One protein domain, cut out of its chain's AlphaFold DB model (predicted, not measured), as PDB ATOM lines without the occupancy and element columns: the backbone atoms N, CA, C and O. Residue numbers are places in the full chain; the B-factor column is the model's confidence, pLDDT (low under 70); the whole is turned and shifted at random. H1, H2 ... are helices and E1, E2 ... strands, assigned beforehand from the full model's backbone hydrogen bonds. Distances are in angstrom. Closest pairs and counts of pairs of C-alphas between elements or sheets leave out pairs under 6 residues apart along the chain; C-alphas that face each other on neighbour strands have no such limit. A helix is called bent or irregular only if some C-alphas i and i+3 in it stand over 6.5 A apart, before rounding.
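What this domain is: This is residues 296 to 353 and 420 to 530 of the 1150 residues of an uncharacterized protein of Thalassiosira oceanica (UniProt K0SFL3). Helix H4 forms the core, with the side-by-side strand pair E1 and E5 over one flank of it and H3 on the other. The small bent sheet E3-E2-E4 closes one end, H5 lies past the far end of E5, and long loops fill much of the rest. The printed part has 169 residues, with 68 in named elements, under half: five helices and five strands in the order E1 E2 H1 H2 H3 E3 H4 E4 E5 H5, a mixed class. E3-E2-E4 is antiparallel and E1-E5 parallel. The whole is compact, with a radius of gyration of the C-alphas of 15.3 A and spans of 42 by 39 by 31 A.

How they stand to each other: Start at E2, residues 334 to 341, the inner strand, which bends by 61 degrees at residue 338. Its pairing is staggered: residues 334 to 337 pair with E3, residues 474 to 477, where N 335 and O 476 are 2.7 A apart, and residues 337 to 341 with E4, residues 501 to 503, where N 338 and O 502 are 2.8 A apart. E3, H4 (residues 488 to 498) and E4 form a split strand-helix-strand unit, two strands running the same way with E2 between them; its crossover is right-handed. H1, residues 344 to 348, only grazes this sheet with residues 346 to 347. Look next at E1, residues 309 to 314, and E5, residues 510 to 515, parallel at 27 degrees, with N 512 and O 310 2.8 A apart. The closest C-alphas of H4 and E5 are those of Cys 492 and Cys 511, 5.8 A. H3, residues 454 to 465, touches H4 with residues 460 to 464 alone, at a shallow tilt of 26 degrees, the same way; the closest C-alphas, of Leu 460 and Leu 494, are 6.7 A apart. H2, residues 428 to 432, only just touches H4, with 3 pairs of C-alphas within 8 A, the closest those of Ile 428 and Leu 493, 6.8 A. The closest C-alphas of E5 and H5, residues 520 to 527, are those of Tyr 515 and His 522, 5.1 A. In H1, H2, H3, H4 and H5 every O i to N i+4 pair is within hydrogen-bond range.

Where its parts are: Find C-alpha 309 at (-40.062, -42.370, 31.255), where E1 begins its 16.0 A. E2 spans 17.8 A, E5 16.9 A, H3 16.3 A and H4 15.4 A. H5 ends at C-alpha 527, (-48.514, -18.912, 31.708).

The domain as a whole: The C-alphas farthest apart, of Thr 467 and Ala 530, are 46.8 A apart. Residues 354 to 419 are not printed; C-alphas 353 and 420 are 7.7 A apart across that cut. The links E1 to E2 and H2 to H3 are long. pLDDT is under 70 at residues 299, 351 to 353, 420 to 423 and 526 to 530.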
ATOM      1  N   ILE A 296     -49.853 -32.327  42.284       83.69
ATOM      2  CA  ILE A 296     -48.991 -33.232  43.051       83.69
ATOM      3  C   ILE A 296     -47.863 -33.712  42.141       83.69
ATOM      4  O   ILE A 296     -48.108 -34.449  41.188       83.69
ATOM      5  N   ARG A 297     -46.621 -33.358  42.477       78.19
ATOM      6  CA  ARG A 297     -45.429 -34.005  41.928       78.19
ATOM      7  C   ARG A 297     -45.088 -35.209  42.803       78.19
ATOM      8  O   ARG A 297     -44.402 -35.077  43.819       78.19
ATOM      9  N   GLY A 298     -45.639 -36.355  42.411       73.44
ATOM     10  CA  GLY A 298     -45.422 -37.637  43.074       73.44
ATOM     11  C   GLY A 298     -43.971 -38.109  42.962       73.44
ATOM     12  O   GLY A 298     -43.293 -37.837  41.968       73.44
ATOM     13  N   HIS A 299     -43.491 -38.846  43.964       68.06
ATOM     14  CA  HIS A 299     -42.217 -39.550  43.845       68.06
ATOM     15  C   HIS A 299     -42.450 -40.868  43.098       68.06
ATOM     16  O   HIS A 299     -42.980 -41.817  43.675       68.06
ATOM     17  N   ARG A 300     -42.051 -40.928  41.821       74.44
ATOM     18  CA  ARG A 300     -42.186 -42.131  40.976       74.44
ATOM     19  C   ARG A 300     -41.604 -43.372  41.679       74.44
ATOM     20  O   ARG A 300     -40.574 -43.274  42.357       74.44
ATOM     21  N   SER A 301     -42.241 -44.528  41.493       81.94
ATOM     22  CA  SER A 301     -41.768 -45.846  41.962       81.94
ATOM     23  C   SER A 301     -41.578 -46.818  40.787       81.94
ATOM     24  O   SER A 301     -41.851 -46.468  39.642       81.94
ATOM     25  N   ILE A 302     -41.113 -48.049  41.036       82.75
ATOM     26  CA  ILE A 302     -40.956 -49.072  39.981       82.75
ATOM     27  C   ILE A 302     -42.296 -49.661  39.498       82.75
ATOM     28  O   ILE A 302     -42.392 -50.204  38.395       82.75
ATOM     29  N   GLU A 303     -43.344 -49.521  40.306       85.94
ATOM     30  CA  GLU A 303     -44.730 -49.882  39.997       85.94
ATOM     31  C   GLU A 303     -45.480 -48.796  39.206       85.94
ATOM     32  O   GLU A 303     -46.595 -49.043  38.749       85.94
ATOM     33  N   ASP A 304     -44.891 -47.607  39.046       85.12
ATOM     34  CA  ASP A 304     -45.512 -46.461  38.380       85.12
ATOM     35  C   ASP A 304     -45.793 -46.748  36.889       85.12
ATOM     36  O   ASP A 304     -45.054 -47.459  36.190       85.12
ATOM     37  N   GLU A 305     -46.858 -46.146  36.362       87.06
ATOM     38  CA  GLU A 305     -47.093 -46.083  34.923       87.06
ATOM     39  C   GLU A 305     -45.953 -45.303  34.241       87.06
ATOM     40  O   GLU A 305     -45.439 -45.750  33.216       87.06
ATOM     41  N   TRP A 306     -45.452 -44.243  34.889       87.12
ATOM     42  CA  TRP A 306     -44.384 -43.346  34.423       87.12
ATOM     43  C   TRP A 306     -42.956 -43.822  34.710       87.12
ATOM     44  O   TRP A 306     -42.003 -43.191  34.258       87.12
ATOM     45  N   TYR A 307     -42.780 -44.967  35.375       92.62
ATOM     46  CA  TYR A 307     -41.465 -45.572  35.640       92.62
ATOM     47  C   TYR A 307     -40.578 -45.680  34.385       92.62
ATOM     48  O   TYR A 307     -39.359 -45.543  34.460       92.62
ATOM     49  N   HIS A 308     -41.182 -45.930  33.221       94.75
ATOM     50  CA  HIS A 308     -40.466 -46.151  31.965       94.75
ATOM     51  C   HIS A 308     -40.061 -44.855  31.231       94.75
ATOM     52  O   HIS A 308     -39.619 -44.914  30.082       94.75
ATOM     53  N   VAL A 309     -40.216 -43.691  31.874       94.88
ATOM     54  CA  VAL A 309     -40.062 -42.370  31.255       94.88
ATOM     55  C   VAL A 309     -38.858 -41.609  31.817       94.88
ATOM     56  O   VAL A 309     -38.703 -41.446  33.026       94.88
ATOM     57  N   VAL A 310     -38.019 -41.092  30.920       95.19
ATOM     58  CA  VAL A 310     -36.923 -40.158  31.222       95.19
ATOM     59  C   VAL A 310     -37.400 -38.715  31.043       95.19
ATOM     60  O   VAL A 310     -37.952 -38.380  29.997       95.19
ATOM     61  N   GLU A 311     -37.150 -37.853  32.030       94.31
ATOM     62  CA  GLU A 311     -37.321 -36.395  31.908       94.31
ATOM     63  C   GLU A 311     -36.074 -35.770  31.261       94.31
ATOM     64  O   GLU A 311     -34.946 -36.047  31.676       94.31
ATOM     65  N   ILE A 312     -36.271 -34.925  30.246       96.25
ATOM     66  CA  ILE A 312     -35.207 -34.202  29.537       96.25
ATOM     67  C   ILE A 312     -35.499 -32.703  29.641       96.25
ATOM     68  O   ILE A 312     -36.478 -32.232  29.069       96.25
ATOM     69  N   TYR A 313     -34.627 -31.979  30.350       95.69
ATOM     70  CA  TYR A 313     -34.721 -30.533  30.579       95.69
ATOM     71  C   TYR A 313     -33.945 -29.730  29.528       95.69
ATOM     72  O   TYR A 313     -32.763 -30.011  29.287       95.69
ATOM     73  N   MET A 314     -34.602 -28.732  28.932       97.00
ATOM     74  CA  MET A 314     -34.109 -27.948  27.789       97.00
ATOM     75  C   MET A 314     -34.043 -26.437  28.066       97.00
ATOM     76  O   MET A 314     -34.740 -25.943  28.949       97.00
ATOM     77  N   ASP A 315     -33.240 -25.701  27.293       96.00
ATOM     78  CA  ASP A 315     -33.209 -24.233  27.290       96.00
ATOM     79  C   ASP A 315     -34.233 -23.625  26.307       96.00
ATOM     80  O   ASP A 315     -34.983 -24.332  25.632       96.00
ATOM     81  N   ASP A 316     -34.244 -22.294  26.195       94.31
ATOM     82  CA  ASP A 316     -35.069 -21.562  25.224       94.31
ATOM     83  C   ASP A 316     -34.727 -21.868  23.742       94.31
ATOM     84  O   ASP A 316     -35.507 -21.529  22.852       94.31
ATOM     85  N   ASN A 317     -33.607 -22.545  23.460       95.00
ATOM     86  CA  ASN A 317     -33.178 -22.989  22.126       95.00
ATOM     87  C   ASN A 317     -33.510 -24.478  21.866       95.00
ATOM     88  O   ASN A 317     -33.021 -25.060  20.897       95.00
ATOM     89  N   ASP A 318     -34.308 -25.099  22.742       95.94
ATOM     90  CA  ASP A 318     -34.656 -26.527  22.786       95.94
ATOM     91  C   ASP A 318     -33.441 -27.465  23.008       95.94
ATOM     92  O   ASP A 318     -33.555 -28.691  22.867       95.94
ATOM     93  N   LEU A 319     -32.277 -26.922  23.398       97.31
ATOM     94  CA  LEU A 319     -31.046 -27.669  23.682       97.31
ATOM     95  C   LEU A 319     -31.046 -28.222  25.109       97.31
ATOM     96  O   LEU A 319     -31.448 -27.556  26.058       97.31
ATOM     97  N   VAL A 320     -30.539 -29.441  25.294       97.44
ATOM     98  CA  VAL A 320     -30.572 -30.124  26.595       97.44
ATOM     99  C   VAL A 320     -29.582 -29.516  27.589       97.44
ATOM    100  O   VAL A 320     -28.365 -29.707  27.491       97.44
ATOM    101  N   VAL A 321     -30.144 -28.860  28.605       96.75
ATOM    102  CA  VAL A 321     -29.458 -28.304  29.780       96.75
ATOM    103  C   VAL A 321     -29.063 -29.412  30.755       96.75
ATOM    104  O   VAL A 321     -28.008 -29.342  31.387       96.75
ATOM    105  N   GLY A 322     -29.868 -30.477  30.842       91.94
ATOM    106  CA  GLY A 322     -29.691 -31.542  31.832       91.94
ATOM    107  C   GLY A 322     -30.026 -31.075  33.254       91.94
ATOM    108  O   GLY A 322     -30.166 -29.887  33.525       91.94
ATOM    109  N   ARG A 323     -30.162 -32.014  34.196       87.88
ATOM    110  CA  ARG A 323     -30.704 -31.716  35.541       87.88
ATOM    111  C   ARG A 323     -29.838 -30.755  36.375       87.88
ATOM    112  O   ARG A 323     -30.342 -30.169  37.328       87.88
ATOM    113  N   ASN A 324     -28.553 -30.611  36.038       90.31
ATOM    114  CA  ASN A 324     -27.593 -29.789  36.786       90.31
ATOM    115  C   ASN A 324     -26.947 -28.669  35.940       90.31
ATOM    116  O   ASN A 324     -25.891 -28.164  36.325       90.31
ATOM    117  N   GLY A 325     -27.489 -28.339  34.759       94.00
ATOM    118  CA  GLY A 325     -26.807 -27.457  33.796       94.00
ATOM    119  C   GLY A 325     -25.551 -28.075  33.161       94.00
ATOM    120  O   GLY A 325     -24.696 -27.375  32.624       94.00
ATOM    121  N   ASP A 326     -25.400 -29.398  33.258       96.19
ATOM    122  CA  ASP A 326     -24.239 -30.163  32.805       96.19
ATOM    123  C   ASP A 326     -24.463 -30.875  31.462       96.19
ATOM    124  O   ASP A 326     -23.571 -31.598  31.009       96.19
ATOM    125  N   GLY A 327     -25.626 -30.702  30.830       96.44
ATOM    126  CA  GLY A 327     -26.066 -31.394  29.617       96.44
ATOM    127  C   GLY A 327     -26.126 -32.917  29.753       96.44
ATOM    128  O   GLY A 327     -26.083 -33.622  28.741       96.44
ATOM    129  N   LEU A 328     -26.162 -33.445  30.980       97.50
ATOM    130  CA  LEU A 328     -26.301 -34.870  31.247       97.50
ATOM    131  C   LEU A 328     -27.739 -35.178  31.671       97.50
ATOM    132  O   LEU A 328     -28.326 -34.512  32.528       97.50
ATOM    133  N   VAL A 329     -28.309 -36.211  31.058       96.75
ATOM    134  CA  VAL A 329     -29.625 -36.735  31.425       96.75
ATOM    135  C   VAL A 329     -29.434 -37.990  32.267       96.75
ATOM    136  O   VAL A 329     -28.643 -38.875  31.937       96.75
ATOM    137  N   TYR A 330     -30.160 -38.046  33.376       94.88
ATOM    138  CA  TYR A 330     -30.093 -39.111  34.365       94.88
ATOM    139  C   TYR A 330     -31.451 -39.805  34.436       94.88
ATOM    140  O   TYR A 330     -32.487 -39.147  34.397       94.88
ATOM    141  N   TYR A 331     -31.440 -41.128  34.565       95.44
ATOM    142  CA  TYR A 331     -32.629 -41.903  34.897       95.44
ATOM    143  C   TYR A 331     -32.588 -42.217  36.396       95.44
ATOM    144  O   TYR A 331     -31.614 -42.794  36.876       95.44
ATOM    145  N   ASP A 332     -33.616 -41.806  37.141       89.81
ATOM    146  CA  ASP A 332     -33.603 -41.818  38.613       89.81
ATOM    147  C   ASP A 332     -33.728 -43.222  39.247       89.81
ATOM    148  O   ASP A 332     -33.659 -43.346  40.471       89.81
ATOM    149  N   PHE A 333     -33.926 -44.281  38.451       92.25
ATOM    150  CA  PHE A 333     -34.299 -45.620  38.930       92.25
ATOM    151  C   PHE A 333     -33.347 -46.721  38.442       92.25
ATOM    152  O   PHE A 333     -32.574 -46.555  37.497       92.25
ATOM    153  N   GLU A 334     -33.430 -47.897  39.066       94.31
ATOM    154  CA  GLU A 334     -32.840 -49.113  38.504       94.31
ATOM    155  C   GLU A 334     -33.766 -49.678  37.420       94.31
ATOM    156  O   GLU A 334     -34.857 -50.172  37.708       94.31
ATOM    157  N   TRP A 335     -33.321 -49.639  36.164       96.38
ATOM    158  CA  TRP A 335     -34.039 -50.230  35.043       96.38
ATOM    159  C   TRP A 335     -34.032 -51.750  35.142       96.38
ATOM    160  O   TRP A 335     -33.033 -52.420  34.876       96.38
ATOM    161  N   ARG A 336     -35.184 -52.297  35.511       96.81
ATOM    162  CA  ARG A 336     -35.532 -53.711  35.440       96.81
ATOM    163  C   ARG A 336     -35.905 -54.101  34.008       96.81
ATOM    164  O   ARG A 336     -37.087 -54.260  33.689       96.81
ATOM    165  N   GLY A 337     -34.890 -54.222  33.160       97.00
ATOM    166  CA  GLY A 337     -35.017 -54.613  31.757       97.00
ATOM    167  C   GLY A 337     -35.435 -56.073  31.577       97.00
ATOM    168  O   GLY A 337     -35.079 -56.943  32.379       97.00
ATOM    169  N   SER A 338     -36.191 -56.349  30.516       97.25
ATOM    170  CA  SER A 338     -36.688 -57.681  30.150       97.25
ATOM    171  C   SER A 338     -35.639 -58.555  29.461       97.25
ATOM    172  O   SER A 338     -35.829 -59.767  29.365       97.25
ATOM    173  N   GLY A 339     -34.553 -57.952  28.960       97.00
ATOM    174  CA  GLY A 339     -33.585 -58.614  28.084       97.00
ATOM    175  C   GLY A 339     -34.142 -58.993  26.708       97.00
ATOM    176  O   GLY A 339     -33.555 -59.819  26.011       97.00
ATOM    177  N   VAL A 340     -35.284 -58.414  26.325       96.88
ATOM    178  CA  VAL A 340     -35.932 -58.586  25.023       96.88
ATOM    179  C   VAL A 340     -36.133 -57.211  24.400       96.88
ATOM    180  O   VAL A 340     -36.647 -56.295  25.046       96.88
ATOM    181  N   GLU A 341     -35.726 -57.080  23.140       96.62
ATOM    182  CA  GLU A 341     -35.915 -55.872  22.337       96.62
ATOM    183  C   GLU A 341     -37.374 -55.401  22.356       96.62
ATOM    184  O   GLU A 341     -38.300 -56.210  22.245       96.62
ATOM    185  N   ALA A 342     -37.575 -54.097  22.527       96.56
ATOM    186  CA  ALA A 342     -38.898 -53.503  22.505       96.56
ATOM    187  C   ALA A 342     -39.451 -53.493  21.072       96.56
ATOM    188  O   ALA A 342     -38.808 -52.967  20.161       96.56
ATOM    189  N   THR A 343     -40.649 -54.047  20.871       96.12
ATOM    190  CA  THR A 343     -41.300 -54.077  19.552       96.12
ATOM    191  C   THR A 343     -41.651 -52.671  19.067       96.12
ATOM    192  O   THR A 343     -41.719 -51.726  19.857       96.12
ATOM    193  N   ASP A 344     -41.931 -52.528  17.774       92.31
ATOM    194  CA  ASP A 344     -42.339 -51.254  17.175       92.31
ATOM    195  C   ASP A 344     -43.556 -50.647  17.900       92.31
ATOM    196  O   ASP A 344     -43.586 -49.448  18.183       92.31
ATOM    197  N   GLU A 345     -44.526 -51.471  18.310       91.31
ATOM    198  CA  GLU A 345     -45.682 -51.033  19.105       91.31
ATOM    199  C   GLU A 345     -45.293 -50.565  20.517       91.31
ATOM    200  O   GLU A 345     -45.930 -49.670  21.065       91.31
ATOM    201  N   GLN A 346     -44.242 -51.133  21.115       93.12
ATOM    202  CA  GLN A 346     -43.735 -50.724  22.430       93.12
ATOM    203  C   GLN A 346     -42.901 -49.436  22.346       93.12
ATOM    204  O   GLN A 346     -42.982 -48.602  23.246       93.12
ATOM    205  N   GLN A 347     -42.132 -49.247  21.266       90.06
ATOM    206  CA  GLN A 347     -41.356 -48.025  21.004       90.06
ATOM    207  C   GLN A 347     -42.253 -46.823  20.663       90.06
ATOM    208  O   GLN A 347     -41.955 -45.698  21.075       90.06
ATOM    209  N   THR A 348     -43.355 -47.064  19.944       87.75
ATOM    210  CA  THR A 348     -44.345 -46.044  19.540       87.75
ATOM    211  C   THR A 348     -45.403 -45.751  20.608       87.75
ATOM    212  O   THR A 348     -46.096 -44.736  20.515       87.75
ATOM    213  N   ALA A 349     -45.522 -46.586  21.647       86.12
ATOM    214  CA  ALA A 349     -46.396 -46.354  22.795       86.12
ATOM    215  C   ALA A 349     -45.868 -45.229  23.706       86.12
ATOM    216  O   ALA A 349     -45.356 -45.477  24.798       86.12
ATOM    217  N   ILE A 350     -46.020 -43.979  23.263       74.81
ATOM    218  CA  ILE A 350     -45.881 -42.806  24.128       74.81
ATOM    219  C   ILE A 350     -46.983 -42.887  25.200       74.81
ATOM    220  O   ILE A 350     -48.163 -42.966  24.837       74.81
ATOM    221  N   PRO A 351     -46.655 -42.862  26.506       66.12
ATOM    222  CA  PRO A 351     -47.671 -42.757  27.544       66.12
ATOM    223  C   PRO A 351     -48.416 -41.426  27.366       66.12
ATOM    224  O   PRO A 351     -47.770 -40.388  27.182       66.12
ATOM    225  N   PRO A 352     -49.761 -41.423  27.385       56.12
ATOM    226  CA  PRO A 352     -50.529 -40.200  27.177       56.12
ATOM    227  C   PRO A 352     -50.113 -39.159  28.215       56.12
ATOM    228  O   PRO A 352     -50.003 -39.499  29.384       56.12
ATOM    229  N   VAL A 353     -49.883 -37.904  27.819       48.62
ATOM    230  CA  VAL A 353     -49.397 -36.862  28.740       48.62
ATOM    231  C   VAL A 353     -50.467 -36.574  29.803       48.62
ATOM    232  O   VAL A 353     -51.395 -35.802  29.575       48.62
ATOM    233  N   PRO A 420     -57.763 -39.086  27.069       34.78
ATOM    234  CA  PRO A 420     -56.465 -38.833  26.459       34.78
ATOM    235  C   PRO A 420     -56.406 -39.434  25.051       34.78
ATOM    236  O   PRO A 420     -56.672 -40.624  24.855       34.78
ATOM    237  N   VAL A 421     -56.059 -38.606  24.064       37.28
ATOM    238  CA  VAL A 421     -55.751 -39.088  22.717       37.28
ATOM    239  C   VAL A 421     -54.400 -39.780  22.794       37.28
ATOM    240  O   VAL A 421     -53.380 -39.134  23.019       37.28
ATOM    241  N   LEU A 422     -54.395 -41.100  22.615       48.25
ATOM    242  CA  LEU A 422     -53.161 -41.865  22.497       48.25
ATOM    243  C   LEU A 422     -52.501 -41.525  21.155       48.25
ATOM    244  O   LEU A 422     -52.827 -42.111  20.121       48.25
ATOM    245  N   VAL A 423     -51.607 -40.537  21.173       61.25
ATOM    246  CA  VAL A 423     -50.740 -40.217  20.040       61.25
ATOM    247  C   VAL A 423     -49.742 -41.359  19.895       61.25
ATOM    248  O   VAL A 423     -48.886 -41.559  20.752       61.25
ATOM    249  N   VAL A 424     -49.871 -42.124  18.812       74.00
ATOM    250  CA  VAL A 424     -48.876 -43.133  18.442       74.00
ATOM    251  C   VAL A 424     -47.624 -42.383  18.000       74.00
ATOM    252  O   VAL A 424     -47.658 -41.662  17.001       74.00
ATOM    253  N   GLY A 425     -46.548 -42.514  18.769       82.75
ATOM    254  CA  GLY A 425     -45.255 -41.915  18.457       82.75
ATOM    255  C   GLY A 425     -44.572 -42.588  17.277       82.75
ATOM    256  O   GLY A 425     -45.180 -43.392  16.569       82.75
ATOM    257  N   SER A 426     -43.291 -42.284  17.097       86.50
ATOM    258  CA  SER A 426     -42.458 -42.933  16.083       86.50
ATOM    259  C   SER A 426     -41.522 -44.017  16.616       86.50
ATOM    260  O   SER A 426     -41.077 -43.977  17.767       86.50
ATOM    261  N   THR A 427     -41.217 -44.990  15.753       90.88
ATOM    262  CA  THR A 427     -40.149 -45.976  15.972       90.88
ATOM    263  C   THR A 427     -38.780 -45.313  15.798       90.88
ATOM    264  O   THR A 427     -38.640 -44.338  15.056       90.88
ATOM    265  N   ILE A 428     -37.740 -45.849  16.448       89.12
ATOM    266  CA  ILE A 428     -36.368 -45.336  16.270       89.12
ATOM    267  C   ILE A 428     -35.966 -45.464  14.795       89.12
ATOM    268  O   ILE A 428     -35.511 -44.508  14.168       89.12
ATOM    269  N   ASP A 429     -36.201 -46.639  14.218       90.69
ATOM    270  CA  ASP A 429     -35.795 -46.958  12.853       90.69
ATOM    271  C   ASP A 429     -36.650 -46.203  11.814       90.69
ATOM    272  O   ASP A 429     -36.148 -45.846  10.748       90.69
ATOM    273  N   GLY A 430     -37.908 -45.877  12.122       88.62
ATOM    274  CA  GLY A 430     -38.773 -45.027  11.302       88.62
ATOM    275  C   GLY A 430     -38.272 -43.586  11.188       88.62
ATOM    276  O   GLY A 430     -38.253 -43.041  10.081       88.62
ATOM    277  N   VAL A 431     -37.780 -43.011  12.294       87.94
ATOM    278  CA  VAL A 431     -37.099 -41.701  12.304       87.94
ATOM    279  C   VAL A 431     -35.778 -41.769  11.536       87.94
ATOM    280  O   VAL A 431     -35.539 -40.935  10.664       87.94
ATOM    281  N   LEU A 432     -34.938 -42.779  11.798       88.50
ATOM    282  CA  LEU A 432     -33.623 -42.928  11.152       88.50
ATOM    283  C   LEU A 432     -33.703 -43.156   9.634       88.50
ATOM    284  O   LEU A 432     -32.787 -42.779   8.909       88.50
ATOM    285  N   ASN A 433     -34.789 -43.754   9.138       89.06
ATOM    286  CA  ASN A 433     -35.044 -43.902   7.703       89.06
ATOM    287  C   ASN A 433     -35.840 -42.725   7.096       89.06
ATOM    288  O   ASN A 433     -36.173 -42.780   5.913       89.06
ATOM    289  N   HIS A 434     -36.175 -41.690   7.879       83.75
ATOM    290  CA  HIS A 434     -37.058 -40.574   7.497       83.75
ATOM    291  C   HIS A 434     -38.431 -41.017   6.935       83.75
ATOM    292  O   HIS A 434     -39.031 -40.326   6.112       83.75
ATOM    293  N   ASN A 435     -38.925 -42.182   7.368       87.44
ATOM    294  CA  ASN A 435     -40.194 -42.767   6.913       87.44
ATOM    295  C   ASN A 435     -41.391 -42.352   7.781       87.44
ATOM    296  O   ASN A 435     -42.534 -42.471   7.340       87.44
ATOM    297  N   GLU A 436     -41.140 -41.898   9.007       85.56
ATOM    298  CA  GLU A 436     -42.163 -41.477   9.958       85.56
ATOM    299  C   GLU A 436     -41.907 -40.040  10.433       85.56
ATOM    300  O   GLU A 436     -40.761 -39.602  10.528       85.56
ATOM    301  N   THR A 437     -42.983 -39.308  10.733       77.00
ATOM    302  CA  THR A 437     -42.946 -37.889  11.139       77.00
ATOM    303  C   THR A 437     -43.691 -37.626  12.451       77.00
ATOM    304  O   THR A 437     -44.045 -36.483  12.736       77.00
ATOM    305  N   ASN A 438     -43.998 -38.669  13.226       81.75
ATOM    306  CA  ASN A 438     -44.615 -38.509  14.539       81.75
ATOM    307  C   ASN A 438     -43.522 -38.148  15.563       81.75
ATOM    308  O   ASN A 438     -42.356 -38.503  15.366       81.75
ATOM    309  N   PRO A 439     -43.854 -37.465  16.673       81.56
ATOM    310  CA  PRO A 439     -42.881 -37.245  17.736       81.56
ATOM    311  C   PRO A 439     -42.381 -38.589  18.283       81.56
ATOM    312  O   PRO A 439     -43.135 -39.556  18.411       81.56
ATOM    313  N   ILE A 440     -41.093 -38.658  18.623       85.00
ATOM    314  CA  ILE A 440     -40.492 -39.829  19.283       85.00
ATOM    315  C   ILE A 440     -40.611 -39.741  20.819       85.00
ATOM    316  O   ILE A 440     -40.301 -40.697  21.530       85.00
ATOM    317  N   ASN A 441     -41.080 -38.600  21.327       82.06
ATOM    318  CA  ASN A 441     -41.195 -38.223  22.732       82.06
ATOM    319  C   ASN A 441     -42.639 -37.843  23.103       82.06
ATOM    320  O   ASN A 441     -43.408 -37.392  22.259       82.06
ATOM    321  N   GLY A 442     -42.973 -37.950  24.389       73.50
ATOM    322  CA  GLY A 442     -44.073 -37.201  24.994       73.50
ATOM    323  C   GLY A 442     -43.604 -35.846  25.537       73.50
ATOM    324  O   GLY A 442     -42.424 -35.489  25.447       73.50
ATOM    325  N   GLY A 443     -44.529 -35.108  26.151       80.75
ATOM    326  CA  GLY A 443     -44.275 -33.762  26.671       80.75
ATOM    327  C   GLY A 443     -44.386 -32.700  25.579       80.75
ATOM    328  O   GLY A 443     -45.271 -32.782  24.728       80.75
ATOM    329  N   VAL A 444     -43.502 -31.707  25.627       75.25
ATOM    330  CA  VAL A 444     -43.496 -30.569  24.700       75.25
ATOM    331  C   VAL A 444     -43.231 -31.006  23.247       75.25
ATOM    332  O   VAL A 444     -42.364 -31.841  22.975       75.25
ATOM    333  N   LEU A 445     -43.959 -30.399  22.303       79.81
ATOM    334  CA  LEU A 445     -43.617 -30.411  20.878       79.81
ATOM    335  C   LEU A 445     -42.572 -29.320  20.608       79.81
ATOM    336  O   LEU A 445     -42.846 -28.145  20.845       79.81
ATOM    337  N   LEU A 446     -41.392 -29.716  20.127       81.50
ATOM    338  CA  LEU A 446     -40.327 -28.780  19.749       81.50
ATOM    339  C   LEU A 446     -40.649 -28.078  18.430       81.50
ATOM    340  O   LEU A 446     -41.401 -28.610  17.607       81.50
ATOM    341  N   ASP A 447     -40.017 -26.931  18.192       80.06
ATOM    342  CA  ASP A 447     -40.017 -26.339  16.855       80.06
ATOM    343  C   ASP A 447     -39.125 -27.191  15.924       80.06
ATOM    344  O   ASP A 447     -37.934 -27.356  16.215       80.06
ATOM    345  N   PRO A 448     -39.643 -27.729  14.798       76.31
ATOM    346  CA  PRO A 448     -38.844 -28.473  13.821       76.31
ATOM    347  C   PRO A 448     -37.748 -27.641  13.128       76.31
ATOM    348  O   PRO A 448     -36.974 -28.208  12.357       76.31
ATOM    349  N   SER A 449     -37.667 -26.326  13.364       85.06
ATOM    350  CA  SER A 449     -36.517 -25.500  12.972       85.06
ATOM    351  C   SER A 449     -35.272 -25.726  13.846       85.06
ATOM    352  O   SER A 449     -34.160 -25.417  13.411       85.06
ATOM    353  N   THR A 450     -35.432 -26.276  15.058       88.56
ATOM    354  CA  THR A 450     -34.324 -26.443  16.007       88.56
ATOM    355  C   THR A 450     -33.373 -27.562  15.593       88.56
ATOM    356  O   THR A 450     -33.762 -28.677  15.243       88.56
ATOM    357  N   VAL A 451     -32.080 -27.245  15.639       94.44
ATOM    358  CA  VAL A 451     -30.984 -28.131  15.238       94.44
ATOM    359  C   VAL A 451     -30.025 -28.343  16.400       94.44
ATOM    360  O   VAL A 451     -29.905 -27.507  17.296       94.44
ATOM    361  N   ASN A 452     -29.307 -29.464  16.381       96.56
ATOM    362  CA  ASN A 452     -28.173 -29.644  17.278       96.56
ATOM    363  C   ASN A 452     -27.072 -28.627  16.931       96.56
ATOM    364  O   ASN A 452     -27.048 -28.039  15.850       96.56
ATOM    365  N   THR A 453     -26.089 -28.465  17.817       96.44
ATOM    366  CA  THR A 453     -24.815 -27.875  17.365       96.44
ATOM    367  C   THR A 453     -24.045 -28.902  16.531       96.44
ATOM    368  O   THR A 453     -24.249 -30.102  16.709       96.44
ATOM    369  N   GLU A 454     -23.068 -28.473  15.725       96.44
ATOM    370  CA  GLU A 454     -22.176 -29.387  14.984       96.44
ATOM    371  C   GLU A 454     -21.524 -30.462  15.886       96.44
ATOM    372  O   GLU A 454     -21.345 -31.609  15.483       96.44
ATOM    373  N   VAL A 455     -21.208 -30.107  17.139       97.00
ATOM    374  CA  VAL A 455     -20.637 -31.011  18.161       97.00
ATOM    375  C   VAL A 455     -21.687 -31.985  18.716       97.00
ATOM    376  O   VAL A 455     -21.358 -33.096  19.142       97.00
ATOM    377  N   GLY A 456     -22.953 -31.571  18.719       96.94
ATOM    378  CA  GLY A 456     -24.103 -32.424  18.981       96.94
ATOM    379  C   GLY A 456     -24.316 -33.430  17.852       96.94
ATOM    380  O   GLY A 456     -24.241 -34.629  18.105       96.94
ATOM    381  N   ASP A 457     -24.492 -32.961  16.612       96.69
ATOM    382  CA  ASP A 457     -24.713 -33.817  15.437       96.69
ATOM    383  C   ASP A 457     -23.584 -34.830  15.231       96.69
ATOM    384  O   ASP A 457     -23.854 -36.009  15.013       96.69
ATOM    385  N   ALA A 458     -22.321 -34.411  15.369       97.00
ATOM    386  CA  ALA A 458     -21.180 -35.319  15.263       97.00
ATOM    387  C   ALA A 458     -21.244 -36.461  16.294       97.00
ATOM    388  O   ALA A 458     -20.985 -37.614  15.948       97.00
ATOM    389  N   ARG A 459     -21.638 -36.165  17.541       96.88
ATOM    390  CA  ARG A 459     -21.771 -37.174  18.603       96.88
ATOM    391  C   ARG A 459     -23.017 -38.041  18.430       96.88
ATOM    392  O   ARG A 459     -22.955 -39.239  18.680       96.88
ATOM    393  N   LEU A 460     -24.132 -37.464  17.984       96.75
ATOM    394  CA  LEU A 460     -25.348 -38.213  17.672       96.75
ATOM    395  C   LEU A 460     -25.093 -39.199  16.523       96.75
ATOM    396  O   LEU A 460     -25.471 -40.361  16.624       96.75
ATOM    397  N   ALA A 461     -24.398 -38.768  15.468       96.50
ATOM    398  CA  ALA A 461     -24.004 -39.627  14.356       96.50
ATOM    399  C   ALA A 461     -22.994 -40.713  14.773       96.50
ATOM    400  O   ALA A 461     -23.106 -41.848  14.309       96.50
ATOM    401  N   GLU A 462     -22.042 -40.403  15.662       96.94
ATOM    402  CA  GLU A 462     -21.128 -41.395  16.246       96.94
ATOM    403  C   GLU A 462     -21.908 -42.475  17.015       96.94
ATOM    404  O   GLU A 462     -21.803 -43.655  16.682       96.94
ATOM    405  N   GLU A 463     -22.758 -42.083  17.963       96.56
ATOM    406  CA  GLU A 463     -23.556 -42.986  18.806       96.56
ATOM    407  C   GLU A 463     -24.570 -43.820  18.002       96.56
ATOM    408  O   GLU A 463     -24.673 -45.033  18.192       96.56
ATOM    409  N   LEU A 464     -25.272 -43.213  17.036       95.75
ATOM    410  CA  LEU A 464     -26.193 -43.925  16.139       95.75
ATOM    411  C   LEU A 464     -25.474 -44.882  15.173       95.75
ATOM    412  O   LEU A 464     -26.096 -45.818  14.670       95.75
ATOM    413  N   SER A 465     -24.172 -44.688  14.923       96.06
ATOM    414  CA  SER A 465     -23.360 -45.635  14.143       96.06
ATOM    415  C   SER A 465     -22.929 -46.873  14.941       96.06
ATOM    416  O   SER A 465     -22.525 -47.878  14.346       96.06
ATOM    417  N   LEU A 466     -23.029 -46.835  16.275       95.88
ATOM    418  CA  LEU A 466     -22.746 -47.983  17.131       95.88
ATOM    419  C   LEU A 466     -23.884 -49.006  17.045       95.88
ATOM    420  O   LEU A 466     -25.067 -48.675  17.142       95.88
ATOM    421  N   THR A 467     -23.522 -50.284  16.928       93.94
ATOM    422  CA  THR A 467     -24.481 -51.385  17.060       93.94
ATOM    423  C   THR A 467     -24.963 -51.463  18.505       93.94
ATOM    424  O   THR A 467     -24.177 -51.815  19.389       93.94
ATOM    425  N   TYR A 468     -26.242 -51.166  18.739       91.25
ATOM    426  CA  TYR A 468     -26.865 -51.337  20.048       91.25
ATOM    427  C   TYR A 468     -26.769 -52.797  20.517       91.25
ATOM    428  O   TYR A 468     -26.726 -53.737  19.718       91.25
ATOM    429  N   VAL A 469     -26.732 -52.992  21.835       94.06
ATOM    430  CA  VAL A 469     -26.689 -54.316  22.460       94.06
ATOM    431  C   VAL A 469     -27.859 -54.427  23.424       94.06
ATOM    432  O   VAL A 469     -27.945 -53.679  24.395       94.06
ATOM    433  N   ILE A 470     -28.745 -55.388  23.165       96.81
ATOM    434  CA  ILE A 470     -29.806 -55.781  24.093       96.81
ATOM    435  C   ILE A 470     -29.115 -56.366  25.332       96.81
ATOM    436  O   ILE A 470     -28.534 -57.453  25.274       96.81
ATOM    437  N   ALA A 471     -29.106 -55.614  26.430       96.25
ATOM    438  CA  ALA A 471     -28.507 -56.047  27.687       96.25
ATOM    439  C   ALA A 471     -29.313 -57.196  28.321       96.25
ATOM    440  O   ALA A 471     -30.498 -57.358  28.045       96.25
ATOM    441  N   GLU A 472     -28.681 -57.998  29.181       96.69
ATOM    442  CA  GLU A 472     -29.361 -59.122  29.839       96.69
ATOM    443  C   GLU A 472     -30.501 -58.661  30.769       96.69
ATOM    444  O   GLU A 472     -30.487 -57.556  31.324       96.69
ATOM    445  N   ALA A 473     -31.491 -59.540  30.954       97.06
ATOM    446  CA  ALA A 473     -32.657 -59.298  31.797       97.06
ATOM    447  C   ALA A 473     -32.262 -59.133  33.275       97.06
ATOM    448  O   ALA A 473     -31.674 -60.039  33.872       97.06
ATOM    449  N   GLY A 474     -32.623 -58.009  33.893       96.25
ATOM    450  CA  GLY A 474     -32.228 -57.702  35.267       96.25
ATOM    451  C   GLY A 474     -32.354 -56.224  35.626       96.25
ATOM    452  O   GLY A 474     -32.723 -55.405  34.791       96.25
ATOM    453  N   LEU A 475     -32.051 -55.901  36.887       96.25
ATOM    454  CA  LEU A 475     -31.917 -54.527  37.384       96.25
ATOM    455  C   LEU A 475     -30.546 -53.964  36.992       96.25
ATOM    456  O   LEU A 475     -29.525 -54.616  37.219       96.25
ATOM    457  N   ARG A 476     -30.521 -52.753  36.431       96.50
ATOM    458  CA  ARG A 476     -29.297 -51.999  36.119       96.50
ATOM    459  C   ARG A 476     -29.565 -50.493  36.126       96.50
ATOM    460  O   ARG A 476     -30.644 -50.062  35.743       96.50
ATOM    461  N   SER A 477     -28.590 -49.680  36.521       96.31
ATOM    462  CA  SER A 477     -28.682 -48.224  36.333       96.31
ATOM    463  C   SER A 477     -28.582 -47.870  34.840       96.31
ATOM    464  O   SER A 477     -27.914 -48.584  34.085       96.31
ATOM    465  N   LEU A 478     -29.250 -46.794  34.412       96.06
ATOM    466  CA  LEU A 478     -29.174 -46.257  33.049       96.06
ATOM    467  C   LEU A 478     -28.518 -44.873  33.042       96.06
ATOM    468  O   LEU A 478     -28.715 -44.072  33.957       96.06
ATOM    469  N   GLY A 479     -27.788 -44.578  31.967       93.75
ATOM    470  CA  GLY A 479     -27.026 -43.340  31.837       93.75
ATOM    471  C   GLY A 479     -25.783 -43.295  32.749       93.75
ATOM    472  O   GLY A 479     -25.283 -44.343  33.165       93.75
ATOM    473  N   PRO A 480     -25.250 -42.095  33.052       97.06
ATOM    474  CA  PRO A 480     -25.707 -40.795  32.558       97.06
ATOM    475  C   PRO A 480     -25.588 -40.684  31.035       97.06
ATOM    476  O   PRO A 480     -24.577 -41.062  30.445       97.06
ATOM    477  N   PHE A 481     -26.625 -40.147  30.403       97.69
ATOM    478  CA  PHE A 481     -26.689 -39.945  28.961       97.69
ATOM    479  C   PHE A 481     -26.089 -38.585  28.601       97.69
ATOM    480  O   PHE A 481     -26.503 -37.552  29.132       97.69
ATOM    481  N   ASN A 482     -25.101 -38.565  27.706       97.62
ATOM    482  CA  ASN A 482     -24.421 -37.333  27.316       97.62
ATOM    483  C   ASN A 482     -25.198 -36.600  26.215       97.62
ATOM    484  O   ASN A 482     -24.969 -36.833  25.026       97.62
ATOM    485  N   CYS A 483     -26.083 -35.685  26.611       98.19
ATOM    486  CA  CYS A 483     -26.933 -34.901  25.711       98.19
ATOM    487  C   CYS A 483     -26.456 -33.459  25.467       98.19
ATOM    488  O   CYS A 483     -27.124 -32.710  24.762       98.19
ATOM    489  N   ARG A 484     -25.263 -33.085  25.949       97.56
ATOM    490  CA  ARG A 484     -24.634 -31.768  25.728       97.56
ATOM    491  C   ARG A 484     -24.738 -31.309  24.274       97.56
ATOM    492  O   ARG A 484     -24.217 -31.979  23.376       97.56
ATOM    493  N   HIS A 485     -25.356 -30.154  24.056       97.31
ATOM    494  CA  HIS A 485     -25.514 -29.541  22.734       97.31
ATOM    495  C   HIS A 485     -26.355 -30.347  21.713       97.31
ATOM    496  O   HIS A 485     -26.245 -30.087  20.511       97.31
ATOM    497  N   LEU A 486     -27.162 -31.311  22.179       97.75
ATOM    498  CA  LEU A 486     -28.277 -31.892  21.420       97.75
ATOM    499  C   LEU A 486     -29.577 -31.150  21.739       97.75
ATOM    500  O   LEU A 486     -29.721 -30.648  22.854       97.75
ATOM    501  N   THR A 487     -30.544 -31.167  20.824       97.38
ATOM    502  CA  THR A 487     -31.943 -30.839  21.137       97.38
ATOM    503  C   THR A 487     -32.585 -31.931  21.997       97.38
ATOM    504  O   THR A 487     -32.108 -33.074  22.033       97.38
ATOM    505  N   GLY A 488     -33.699 -31.627  22.670       95.50
ATOM    506  CA  GLY A 488     -34.460 -32.627  23.433       95.50
ATOM    507  C   GLY A 488     -34.871 -33.851  22.603       95.50
ATOM    508  O   GLY A 488     -34.730 -34.987  23.059       95.50
ATOM    509  N   PHE A 489     -35.285 -33.640  21.349       95.19
ATOM    510  CA  PHE A 489     -35.625 -34.713  20.410       95.19
ATOM    511  C   PHE A 489     -34.413 -35.601  20.090       95.19
ATOM    512  O   PHE A 489     -34.489 -36.825  20.206       95.19
ATOM    513  N   SER A 490     -33.266 -35.002  19.755       96.44
ATOM    514  CA  SER A 490     -32.037 -35.748  19.464       96.44
ATOM    515  C   SER A 490     -31.466 -36.465  20.693       96.44
ATOM    516  O   SER A 490     -30.953 -37.577  20.567       96.44
ATOM    517  N   CYS A 491     -31.616 -35.895  21.889       97.88
ATOM    518  CA  CYS A 491     -31.318 -36.582  23.146       97.88
ATOM    519  C   CYS A 491     -32.256 -37.778  23.386       97.88
ATOM    520  O   CYS A 491     -31.793 -38.853  23.760       97.88
ATOM    521  N   CYS A 492     -33.556 -37.646  23.112       97.19
ATOM    522  CA  CYS A 492     -34.482 -38.773  23.207       97.19
ATOM    523  C   CYS A 492     -34.120 -39.905  22.230       97.19
ATOM    524  O   CYS A 492     -34.114 -41.075  22.616       97.19
ATOM    525  N   LEU A 493     -33.762 -39.564  20.987       95.88
ATOM    526  CA  LEU A 493     -33.315 -40.526  19.976       95.88
ATOM    527  C   LEU A 493     -32.044 -41.275  20.422       95.88
ATOM    528  O   LEU A 493     -31.989 -42.499  20.304       95.88
ATOM    529  N   LEU A 494     -31.068 -40.564  21.002       96.75
ATOM    530  CA  LEU A 494     -29.869 -41.151  21.616       96.75
ATOM    531  C   LEU A 494     -30.230 -42.155  22.726       96.75
ATOM    532  O   LEU A 494     -29.756 -43.290  22.717       96.75
ATOM    533  N   ILE A 495     -31.087 -41.749  23.667       97.31
ATOM    534  CA  ILE A 495     -31.480 -42.564  24.828       97.31
ATOM    535  C   ILE A 495     -32.232 -43.825  24.389       97.31
ATOM    536  O   ILE A 495     -31.905 -44.925  24.839       97.31
ATOM    537  N   LYS A 496     -33.185 -43.691  23.458       96.19
ATOM    538  CA  LYS A 496     -33.913 -44.826  22.878       96.19
ATOM    539  C   LYS A 496     -33.008 -45.767  22.076       96.19
ATOM    540  O   LYS A 496     -33.210 -46.976  22.125       96.19
ATOM    541  N   HIS A 497     -31.984 -45.261  21.381       95.81
ATOM    542  CA  HIS A 497     -31.008 -46.114  20.686       95.81
ATOM    543  C   HIS A 497     -30.103 -46.888  21.656       95.81
ATOM    544  O   HIS A 497     -29.820 -48.062  21.416       95.81
ATOM    545  N   GLN A 498     -29.690 -46.271  22.768       96.88
ATOM    546  CA  GLN A 498     -28.874 -46.930  23.796       96.88
ATOM    547  C   GLN A 498     -29.671 -47.907  24.683       96.88
ATOM    548  O   GLN A 498     -29.089 -48.857  25.210       96.88
ATOM    549  N   VAL A 499     -30.989 -47.723  24.842       97.12
ATOM    550  CA  VAL A 499     -31.865 -48.579  25.666       97.12
ATOM    551  C   VAL A 499     -32.991 -49.172  24.813       97.12
ATOM    552  O   VAL A 499     -34.135 -48.721  24.826       97.12
ATOM    553  N   ARG A 500     -32.626 -50.206  24.047       96.50
ATOM    554  CA  ARG A 500     -33.494 -50.911  23.084       96.50
ATOM    555  C   ARG A 500     -34.328 -52.056  23.671       96.50
ATOM    556  O   ARG A 500     -35.196 -52.571  22.971       96.50
ATOM    557  N   ASP A 501     -34.080 -52.496  24.905       97.19
ATOM    558  CA  ASP A 501     -34.929 -53.502  25.556       97.19
ATOM    559  C   ASP A 501     -36.184 -52.879  26.180       97.19
ATOM    560  O   ASP A 501     -36.236 -51.691  26.493       97.19
ATOM    561  N   SER A 502     -37.215 -53.698  26.354       96.88
ATOM    562  CA  SER A 502     -38.399 -53.331  27.134       96.88
ATOM    563  C   SER A 502     -38.146 -53.494  28.638       96.88
ATOM    564  O   SER A 502     -37.258 -54.238  29.052       96.88
ATOM    565  N   ASP A 503     -38.939 -52.840  29.486       96.12
ATOM    566  CA  ASP A 503     -38.991 -53.162  30.910       96.12
ATOM    567  C   ASP A 503     -39.647 -54.532  31.147       96.12
ATOM    568  O   ASP A 503     -40.259 -55.138  30.265       96.12
ATOM    569  N   HIS A 504     -39.563 -55.024  32.380       95.25
ATOM    570  CA  HIS A 504     -40.202 -56.273  32.804       95.25
ATOM    571  C   HIS A 504     -41.734 -56.356  32.615       95.25
ATOM    572  O   HIS A 504     -42.288 -57.445  32.771       95.25
ATOM    573  N   ASN A 505     -42.408 -55.247  32.286       94.62
ATOM    574  CA  ASN A 505     -43.840 -55.177  31.988       94.62
ATOM    575  C   ASN A 505     -44.127 -55.056  30.477       94.62
ATOM    576  O   ASN A 505     -45.291 -55.050  30.078       94.62
ATOM    577  N   GLY A 506     -43.095 -54.994  29.628       95.38
ATOM    578  CA  GLY A 506     -43.230 -54.876  28.178       95.38
ATOM    579  C   GLY A 506     -43.443 -53.443  27.682       95.38
ATOM    580  O   GLY A 506     -44.160 -53.251  26.701       95.38
ATOM    581  N   ARG A 507     -42.849 -52.441  28.338       95.44
ATOM    582  CA  ARG A 507     -42.831 -51.031  27.901       95.44
ATOM    583  C   ARG A 507     -41.426 -50.660  27.418       95.44
ATOM    584  O   ARG A 507     -40.462 -50.986  28.103       95.44
ATOM    585  N   ALA A 508     -41.275 -50.002  26.268       96.44
ATOM    586  CA  ALA A 508     -39.975 -49.435  25.879       96.44
ATOM    587  C   ALA A 508     -39.581 -48.288  26.825       96.44
ATOM    588  O   ALA A 508     -40.438 -47.770  27.541       96.44
ATOM    589  N   ILE A 509     -38.325 -47.830  26.789       96.19
ATOM    590  CA  ILE A 509     -38.014 -46.519  27.367       96.19
ATOM    591  C   ILE A 509     -38.716 -45.420  26.556       96.19
ATOM    592  O   ILE A 509     -38.778 -45.472  25.325       96.19
ATOM    593  N   GLN A 510     -39.253 -44.421  27.244       95.50
ATOM    594  CA  GLN A 510     -39.912 -43.263  26.643       95.50
ATOM    595  C   GLN A 510     -39.304 -41.974  27.206       95.50
ATOM    596  O   GLN A 510     -38.652 -41.981  28.249       95.50
ATOM    597  N   CYS A 511     -39.498 -40.858  26.509       95.75
ATOM    598  CA  CYS A 511     -38.947 -39.561  26.903       95.75
ATOM    599  C   CYS A 511     -40.075 -38.560  27.125       95.75
ATOM    600  O   CYS A 511     -41.032 -38.536  26.350       95.75
ATOM    601  N   HIS A 512     -39.924 -37.699  28.122       94.00
ATOM    602  CA  HIS A 512     -40.745 -36.521  28.343       94.00
ATOM    603  C   HIS A 512     -39.856 -35.284  28.210       94.00
ATOM    604  O   HIS A 512     -38.874 -35.155  28.943       94.00
ATOM    605  N   LEU A 513     -40.171 -34.414  27.249       94.56
ATOM    606  CA  LEU A 513     -39.469 -33.145  27.065       94.56
ATOM    607  C   LEU A 513     -40.164 -32.048  27.874       94.56
ATOM    608  O   LEU A 513     -41.371 -31.853  27.720       94.56
ATOM    609  N   ASP A 514     -39.387 -31.347  28.696       93.38
ATOM    610  CA  ASP A 514     -39.789 -30.191  29.503       93.38
ATOM    611  C   ASP A 514     -38.677 -29.126  29.435       93.38
ATOM    612  O   ASP A 514     -37.516 -29.419  29.134       93.38
ATOM    613  N   TYR A 515     -39.013 -27.871  29.696       94.06
ATOM    614  CA  TYR A 515     -38.048 -26.775  29.740       94.06
ATOM    615  C   TYR A 515     -37.491 -26.595  31.160       94.06
ATOM    616  O   TYR A 515     -38.160 -26.907  32.145       94.06
ATOM    617  N   GLU A 516     -36.267 -26.084  31.305       93.12
ATOM    618  CA  GLU A 516     -35.752 -25.685  32.619       93.12
ATOM    619  C   GLU A 516     -36.585 -24.513  33.169       93.12
ATOM    620  O   GLU A 516     -36.902 -23.568  32.446       93.12
ATOM    621  N   ALA A 517     -36.907 -24.541  34.467       86.69
ATOM    622  CA  ALA A 517     -37.768 -23.558  35.141       86.69
ATOM    623  C   ALA A 517     -37.220 -22.110  35.199       86.69
ATOM    624  O   ALA A 517     -37.833 -21.238  35.811       86.69
ATOM    625  N   SER A 518     -36.055 -21.875  34.591       85.69
ATOM    626  CA  SER A 518     -35.377 -20.595  34.364       85.69
ATOM    627  C   SER A 518     -35.758 -19.922  33.032       85.69
ATOM    628  O   SER A 518     -35.476 -18.739  32.844       85.69
ATOM    629  N   THR A 519     -36.328 -20.683  32.093       90.50
ATOM    630  CA  THR A 519     -36.470 -20.308  30.676       90.50
ATOM    631  C   THR A 519     -37.747 -19.524  30.392       90.50
ATOM    632  O   THR A 519     -38.784 -19.703  31.042       90.50
ATOM    633  N   CYS A 520     -37.711 -18.693  29.348       87.50
ATOM    634  CA  CYS A 520     -38.899 -17.983  28.876       87.50
ATOM    635  C   CYS A 520     -39.970 -18.952  28.349       87.50
ATOM    636  O   CYS A 520     -41.156 -18.708  28.569       87.50
ATOM    637  N   LYS A 521     -39.579 -20.067  27.720       87.94
ATOM    638  CA  LYS A 521     -40.480 -21.123  27.238       87.94
ATOM    639  C   LYS A 521     -41.136 -21.917  28.373       87.94
ATOM    640  O   LYS A 521     -42.341 -22.142  28.291       87.94
ATOM    641  N   HIS A 522     -40.428 -22.260  29.460       84.88
ATOM    642  CA  HIS A 522     -41.077 -22.838  30.650       84.88
ATOM    643  C   HIS A 522     -42.071 -21.843  31.253       84.88
ATOM    644  O   HIS A 522     -43.216 -22.197  31.512       84.88
ATOM    645  N   HIS A 523     -41.674 -20.576  31.410       79.94
ATOM    646  CA  HIS A 523     -42.566 -19.528  31.906       79.94
ATOM    647  C   HIS A 523     -43.782 -19.281  30.998       79.94
ATOM    648  O   HIS A 523     -44.850 -18.965  31.516       79.94
ATOM    649  N   TYR A 524     -43.665 -19.460  29.677       78.19
ATOM    650  CA  TYR A 524     -44.799 -19.361  28.754       78.19
ATOM    651  C   TYR A 524     -45.728 -20.588  28.831       78.19
ATOM    652  O   TYR A 524     -46.946 -20.437  28.867       78.19
ATOM    653  N   ALA A 525     -45.170 -21.798  28.939       72.25
ATOM    654  CA  ALA A 525     -45.944 -23.023  29.156       72.25
ATOM    655  C   ALA A 525     -46.653 -23.037  30.528       72.25
ATOM    656  O   ALA A 525     -47.769 -23.544  30.648       72.25
ATOM    657  N   ASP A 526     -46.047 -22.440  31.562       69.25
ATOM    658  CA  ASP A 526     -46.709 -22.190  32.846       69.25
ATOM    659  C   ASP A 526     -47.763 -21.066  32.736       69.25
ATOM    660  O   ASP A 526     -48.796 -21.172  33.391       69.25
ATOM    661  N   LEU A 527     -47.575 -20.038  31.894       58.59
ATOM    662  CA  LEU A 527     -48.514 -18.912  31.708       58.59
ATOM    663  C   LEU A 527     -49.869 -19.296  31.095       58.59
ATOM    664  O   LEU A 527     -50.866 -18.638  31.394       58.59
ATOM    665  N   GLU A 528     -49.939 -20.340  30.262       53.16
ATOM    666  CA  GLU A 528     -51.229 -20.866  29.775       53.16
ATOM    667  C   GLU A 528     -52.057 -21.527  30.895       53.16
ATOM    668  O   GLU A 528     -53.245 -21.802  30.723       53.16
ATOM    669  N   SER A 529     -51.465 -21.721  32.079       53.78
ATOM    670  CA  SER A 529     -52.166 -22.106  33.302       53.78
ATOM    671  C   SER A 529     -52.210 -20.965  34.321       53.78
ATOM    672  O   SER A 529     -51.258 -20.208  34.498       53.78
ATOM    673  N   ALA A 530     -53.311 -20.859  35.066       58.88
ATOM    674  CA  ALA A 530     -53.340 -19.994  36.241       58.88
ATOM    675  C   ALA A 530     -52.307 -20.467  37.283       58.88
ATOM    676  O   ALA A 530     -52.060 -21.668  37.389       58.88
TER     677      ALA A 530